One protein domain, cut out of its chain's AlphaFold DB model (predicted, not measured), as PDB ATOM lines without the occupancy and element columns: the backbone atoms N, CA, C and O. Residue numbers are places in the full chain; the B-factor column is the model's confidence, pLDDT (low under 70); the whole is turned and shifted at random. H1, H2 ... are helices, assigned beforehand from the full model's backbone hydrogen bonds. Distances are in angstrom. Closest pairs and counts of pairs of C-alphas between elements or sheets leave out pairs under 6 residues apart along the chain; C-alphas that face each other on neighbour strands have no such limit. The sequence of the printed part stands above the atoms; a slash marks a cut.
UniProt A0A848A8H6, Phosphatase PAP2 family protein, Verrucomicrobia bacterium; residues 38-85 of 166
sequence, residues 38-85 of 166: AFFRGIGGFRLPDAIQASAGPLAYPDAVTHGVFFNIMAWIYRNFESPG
ATOM      1  N   ALA A  38     118.195 114.560 143.793       75.56
ATOM      2  CA  ALA A  38     116.798 114.768 144.166       75.56
ATOM      3  C   ALA A  38     115.838 113.817 143.427       75.56
ATOM      4  O   ALA A  38     114.788 113.467 143.957       75.56
ATOM      5  N   PHE A  39     116.216 113.349 142.231       71.81
ATOM      6  CA  PHE A  39     115.437 112.373 141.467       71.81
ATOM      7  C   PHE A  39     115.407 110.976 142.097       71.81
ATOM      8  O   PHE A  39     114.470 110.226 141.862       71.81
ATOM      9  N   PHE A  40     116.412 110.616 142.898       69.56
ATOM     10  CA  PHE A  40     116.571 109.254 143.419       69.56
ATOM     11  C   PHE A  40     116.270 109.131 144.912       69.56
ATOM     12  O   PHE A  40     116.134 108.026 145.434       69.56
ATOM     13  N   ARG A  41     116.204 110.256 145.626       67.94
ATOM     14  CA  ARG A  41     115.932 110.294 147.059       67.94
ATOM     15  C   ARG A  41     115.191 111.579 147.395       67.94
ATOM     16  O   ARG A  41     115.559 112.636 146.899       67.94
ATOM     17  N   GLY A  42     114.205 111.508 148.289       63.09
ATOM     18  CA  GLY A  42     113.676 112.713 148.928       63.09
ATOM     19  C   GLY A  42     114.771 113.359 149.780       63.09
ATOM     20  O   GLY A  42     115.287 112.715 150.697       63.09
ATOM     21  N   ILE A  43     115.156 114.597 149.466       63.59
ATOM     22  CA  ILE A  43     116.208 115.338 150.180       63.59
ATOM     23  C   ILE A  43     115.545 116.513 150.899       63.59
ATOM     24  O   ILE A  43     114.826 117.292 150.280       63.59
ATOM     25  N   GLY A  44     115.750 116.625 152.216       60.06
ATOM     26  CA  GLY A  44     115.211 117.736 153.011       60.06
ATOM     27  C   GLY A  44     113.678 117.802 153.059       60.06
ATOM     28  O   GLY A  44     113.119 118.890 153.111       60.06
ATOM     29  N   GLY A  45     112.987 116.657 152.979       62.06
ATOM     30  CA  GLY A  45     111.516 116.594 152.972       62.06
ATOM     31  C   GLY A  45     110.862 116.933 151.626       62.06
ATOM     32  O   GLY A  45     109.663 116.721 151.472       62.06
ATOM     33  N   PHE A  46     111.634 117.385 150.633       66.44
ATOM     34  CA  PHE A  46     111.148 117.620 149.278       66.44
ATOM     35  C   PHE A  46     111.261 116.344 148.439       66.44
ATOM     36  O   PHE A  46     112.337 115.747 148.322       66.44
ATOM     37  N   ARG A  47     110.141 115.918 147.851       70.12
ATOM     38  CA  ARG A  47     110.045 114.733 146.997       70.12
ATOM     39  C   ARG A  47     109.365 115.131 145.688       70.12
ATOM     40  O   ARG A  47     108.290 115.721 145.706       70.12
ATOM     41  N   LEU A  48     110.017 114.843 144.562       74.56
ATOM     42  CA  LEU A  48     109.452 115.090 143.230       74.56
ATOM     43  C   LEU A  48     108.167 114.260 143.024       74.56
ATOM     44  O   LEU A  48     108.016 113.221 143.667       74.56
ATOM     45  N   PRO A  49     107.261 114.662 142.117       81.00
ATOM     46  CA  PRO A  49     106.118 113.834 141.733       81.00
ATOM     47  C   PRO A  49     106.559 112.434 141.286       81.00
ATOM     48  O   PRO A  49     107.574 112.300 140.595       81.00
ATOM     49  N   ASP A  50     105.793 111.398 141.634       76.31
ATOM     50  CA  ASP A  50     106.184 109.997 141.409       76.31
ATOM     51  C   ASP A  50     106.473 109.681 139.932       76.31
ATOM     52  O   ASP A  50     107.414 108.953 139.633       76.31
ATOM     53  N   ALA A  51     105.750 110.309 138.997       77.44
ATOM     54  CA  ALA A  51     105.991 110.175 137.556       77.44
ATOM     55  C   ALA A  51     107.390 110.663 137.124       77.44
ATOM     56  O   ALA A  51     108.004 110.091 136.227       77.44
ATOM     57  N   ILE A  52     107.908 111.706 137.776       75.69
ATOM     58  CA  ILE A  52     109.239 112.267 137.510       75.69
ATOM     59  C   ILE A  52     110.317 111.471 138.258       75.69
ATOM     60  O   ILE A  52     111.437 111.346 137.785       75.69
ATOM     61  N   GLN A  53     109.990 110.898 139.411       73.94
ATOM     62  CA  GLN A  53     110.902 110.019 140.145       73.94
ATOM     63  C   GLN A  53     111.096 108.676 139.436       73.94
ATOM     64  O   GLN A  53     112.204 108.157 139.402       73.94
ATOM     65  N   ALA A  54     110.040 108.147 138.814       71.06
ATOM     66  CA  ALA A  54     110.085 106.913 138.034       71.06
ATOM     67  C   ALA A  54     110.933 107.030 136.754       71.06
ATOM     68  O   ALA A  54     111.398 106.015 136.238       71.06
ATOM     69  N   SER A  55     111.160 108.248 136.242       74.81
ATOM     70  CA  SER A  55     112.089 108.468 135.125       74.81
ATOM     71  C   SER A  55     113.556 108.369 135.558       74.81
ATOM     72  O   SER A  55     114.441 108.134 134.731       74.81
ATOM     73  N   ALA A  56     113.826 108.487 136.860       68.50
ATOM     74  CA  ALA A  56     115.115 108.161 137.435       68.50
ATOM     75  C   ALA A  56     115.233 106.633 137.528       68.50
ATOM     76  O   ALA A  56     114.471 105.977 138.233       68.50
ATOM     77  N   GLY A  57     116.196 106.047 136.811       65.00
ATOM     78  CA  GLY A  57     116.462 104.608 136.910       65.00
ATOM     79  C   GLY A  57     116.748 104.161 138.357       65.00
ATOM     80  O   GLY A  57     117.106 104.984 139.203       65.00
ATOM     81  N   PRO A  58     116.636 102.862 138.674       63.12
ATOM     82  CA  PRO A  58     116.818 102.377 140.037       63.12
ATOM     83  C   PRO A  58     118.197 102.766 140.581       63.12
ATOM     84  O   PRO A  58     119.233 102.477 139.981       63.12
ATOM     85  N   LEU A  59     118.213 103.418 141.744       65.50
ATOM     86  CA  LEU A  59     119.441 103.689 142.486       65.50
ATOM     87  C   LEU A  59     119.733 102.487 143.396       65.50
ATOM     88  O   LEU A  59     119.637 102.566 144.617       65.50
ATOM     89  N   ALA A  60     120.002 101.340 142.771       66.88
ATOM     90  CA  ALA A  60     120.310 100.094 143.461       66.88
ATOM     91  C   ALA A  60     121.826  99.976 143.643       66.88
ATOM     92  O   ALA A  60     122.570  99.774 142.681       66.88
ATOM     93  N   TYR A  61     122.289 100.122 144.882       73.69
ATOM     94  CA  TYR A  61     123.647  99.740 145.249       73.69
ATOM     95  C   TYR A  61     123.654  98.252 145.619       73.69
ATOM     96  O   TYR A  61     122.722  97.818 146.293       73.69
ATOM     97  N   PRO A  62     124.671  97.468 145.219       80.00
ATOM     98  CA  PRO A  62     124.783  96.076 145.646       80.00
ATOM     99  C   PRO A  62     124.835  95.975 147.176       80.00
ATOM    100  O   PRO A  62     125.546  96.759 147.810       80.00
ATOM    101  N   ASP A  63     124.162  94.982 147.761       76.81
ATOM    102  CA  ASP A  63     124.095  94.810 149.223       76.81
ATOM    103  C   ASP A  63     125.484  94.669 149.867       76.81
ATOM    104  O   ASP A  63     125.753  95.196 150.945       76.81
ATOM    105  N   ALA A  64     126.435  94.060 149.156       78.62
ATOM    106  CA  ALA A  64     127.825  93.966 149.602       78.62
ATOM    107  C   ALA A  64     128.477  95.339 149.882       78.62
ATOM    108  O   ALA A  64     129.385  95.438 150.704       78.62
ATOM    109  N   VAL A  65     128.020  96.405 149.215       77.94
ATOM    110  CA  VAL A  65     128.536  97.771 149.384       77.94
ATOM    111  C   VAL A  65     127.800  98.506 150.504       77.94
ATOM    112  O   VAL A  65     128.427  99.263 151.247       77.94
ATOM    113  N   THR A  66     126.494  98.277 150.667       78.81
ATOM    114  CA  THR A  66     125.663  98.990 151.655       78.81
ATOM    115  C   THR A  66     126.010  98.616 153.098       78.81
ATOM    116  O   THR A  66     125.911  99.455 153.996       78.81
ATOM    117  N   HIS A  67     126.516  97.402 153.325       80.25
ATOM    118  CA  HIS A  67     127.023  96.960 154.628       80.25
ATOM    119  C   HIS A  67     128.432  97.475 154.963       80.25
ATOM    120  O   HIS A  67     128.886  97.344 156.101       80.25
ATOM    121  N   GLY A  68     129.131  98.097 154.011       85.12
ATOM    122  CA  GLY A  68     130.460  98.650 154.242       85.12
ATOM    123  C   GLY A  68     130.446  99.811 155.242       85.12
ATOM    124  O   GLY A  68     129.615 100.718 155.167       85.12
ATOM    125  N   VAL A  69     131.418  99.839 156.159       87.94
ATOM    126  CA  VAL A  69     131.564 100.925 157.151       87.94
ATOM    127  C   VAL A  69     131.705 102.286 156.461       87.94
ATOM    128  O   VAL A  69     131.036 103.248 156.834       87.94
ATOM    129  N   PHE A  70     132.505 102.360 155.393       86.50
ATOM    130  CA  PHE A  70     132.703 103.595 154.631       86.50
ATOM    131  C   PHE A  70     131.413 104.093 153.967       86.50
ATOM    132  O   PHE A  70     131.119 105.287 154.017       86.50
ATOM    133  N   PHE A  71     130.608 103.186 153.402       84.94
ATOM    134  CA  PHE A  71     129.320 103.538 152.804       84.94
ATOM    135  C   PHE A  71     128.381 104.150 153.845       84.94
ATOM    136  O   PHE A  71     127.773 105.185 153.591       84.94
ATOM    137  N   ASN A  72     128.316 103.561 155.039       84.69
ATOM    138  CA  ASN A  72     127.463 104.059 156.115       84.69
ATOM    139  C   ASN A  72     127.910 105.426 156.648       84.69
ATOM    140  O   ASN A  72     127.059 106.288 156.881       84.69
ATOM    141  N   ILE A  73     129.220 105.662 156.766       87.31
ATOM    142  CA  ILE A  73     129.762 106.981 157.127       87.31
ATOM    143  C   ILE A  73     129.390 108.013 156.056       87.31
ATOM    144  O   ILE A  73     128.829 109.056 156.384       87.31
ATOM    145  N   MET A  74     129.634 107.719 154.775       83.19
ATOM    146  CA  MET A  74     129.283 108.633 153.682       83.19
ATOM    147  C   MET A  74     127.775 108.891 153.618       83.19
ATOM    148  O   MET A  74     127.348 110.036 153.497       83.19
ATOM    149  N   ALA A  75     126.949 107.855 153.781       81.31
ATOM    150  CA  ALA A  75     125.497 107.986 153.821       81.31
ATOM    151  C   ALA A  75     125.025 108.856 154.995       81.31
ATOM    152  O   ALA A  75     124.049 109.591 154.851       81.31
ATOM    153  N   TRP A  76     125.700 108.793 156.146       83.88
ATOM    154  CA  TRP A  76     125.433 109.691 157.267       83.88
ATOM    155  C   TRP A  76     125.848 111.130 156.949       83.88
ATOM    156  O   TRP A  76     125.049 112.038 157.175       83.88
ATOM    157  N   ILE A  77     127.026 111.348 156.360       82.50
ATOM    158  CA  ILE A  77     127.484 112.688 155.965       82.50
ATOM    159  C   ILE A  77     126.503 113.316 154.973       82.50
ATOM    160  O   ILE A  77     126.039 114.427 155.206       82.50
ATOM    161  N   TYR A  78     126.115 112.596 153.918       77.44
ATOM    162  CA  TYR A  78     125.173 113.116 152.925       77.44
ATOM    163  C   TYR A  78     123.812 113.452 153.539       77.44
ATOM    164  O   TYR A  78     123.235 114.482 153.219       77.44
ATOM    165  N   ARG A  79     123.308 112.646 154.480       74.62
ATOM    166  CA  ARG A  79     122.027 112.945 155.142       74.62
ATOM    167  C   ARG A  79     122.051 114.212 156.000       74.62
ATOM    168  O   ARG A  79     121.003 114.829 156.142       74.62
ATOM    169  N   ASN A  80     123.192 114.558 156.595       78.19
ATOM    170  CA  ASN A  80     123.275 115.648 157.575       78.19
ATOM    171  C   ASN A  80     123.893 116.936 157.014       78.19
ATOM    172  O   ASN A  80     123.559 118.017 157.483       78.19
ATOM    173  N   PHE A  81     124.794 116.831 156.034       73.56
ATOM    174  CA  PHE A  81     125.597 117.958 155.548       73.56
ATOM    175  C   PHE A  81     125.351 118.308 154.075       73.56
ATOM    176  O   PHE A  81     125.790 119.368 153.630       73.56
ATOM    177  N   GLU A  82     124.668 117.459 153.298       70.06
ATOM    178  CA  GLU A  82     124.349 117.776 151.903       70.06
ATOM    179  C   GLU A  82     123.113 118.682 151.846       70.06
ATOM    180  O   GLU A  82     121.979 118.235 152.024       70.06
ATOM    181  N   SER A  83     123.338 119.979 151.608       66.44
ATOM    182  CA  SER A  83     122.248 120.925 151.375       66.44
ATOM    183  C   SER A  83     121.661 120.709 149.973       66.44
ATOM    184  O   SER A  83     122.413 120.761 148.994       66.44
ATOM    185  N   PRO A  84     120.336 120.512 149.841       64.50
ATOM    186  CA  PRO A  84     119.717 120.198 148.561       64.50
ATOM    187  C   PRO A  84     119.875 121.282 147.479       64.50
ATOM    188  O   PRO A  84     119.734 120.956 146.310       64.50
ATOM    189  N   GLY A  85     120.183 122.540 147.823       68.25
ATOM    190  CA  GLY A  85     120.117 123.688 146.901       68.25
ATOM    191  C   GLY A  85     121.444 124.214 146.338       68.25
ATOM    192  O   GLY A  85     121.456 125.281 145.734       68.25
TER     193      GLY A  85
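AT A GLANCE: This is residues 38 to 85 of the 166 residues of the protein "Phosphatase PAP2 family protein" of Verrucomicrobia bacterium (UniProt A0A848A8H6). A flat, open loop of chain with few contacts: the helix H3 makes one long side, the short helix H2 sits at the corner next to it, the stretch 54 to 62 makes another side, and the short helix H1 lies at the far end. Residues 38 to 49, with no named element, make a folded loop at the end away from H3, and residues 82 to 85 run from the end of H3 back toward that end. The printed part has 48 residues with three named helices, in the order H1, H2, H3, and no named strand; the class is all helix, though under half of the residues, 21 of 48, are in named elements. The whole is loose, with a radius of gyration of the C-alphas of 12.4 A, and spans 33 by 24 by 12 A.

HOW THE PARTS SIT: H3, residues 69 to 81, touches no helix. H2, residues 63 to 66, is close to H3 but not clearly touching it; their closest C-alphas, those of Val 65 and Phe 71, are 6.8 A apart. H1, residues 50 to 53, is apart from H3 and from H2. In H3 every O i to N i+4 pair is within hydrogen-bond range; H1 and H2 are too short for such a pair, and each has 1 O i to N i+3 pair, within range.

IN THESE COORDINATES: H3 is 18.1 A long, from C-alpha 69 at (131.564, 100.925, 157.151) to C-alpha 81 at (125.597, 117.958, 155.548). H2 measures 5.1 A and H1 4.9 A; H1 begins at C-alpha 50, (106.184, 109.997, 141.409).

THE WHOLE: The two C-alphas farthest apart, those of Ala 51 and Val 69, are 33.5 A apart. Residues 67 to 74, of which 69 to 74 belong to H3, stand free. The link from H2 to H3 is tight, the one from H1 to H2 short. The printed part has no cut. Its mean pLDDT is 74.4, with residues 40 to 46, 56 to 60 and 83 to 85 under 70.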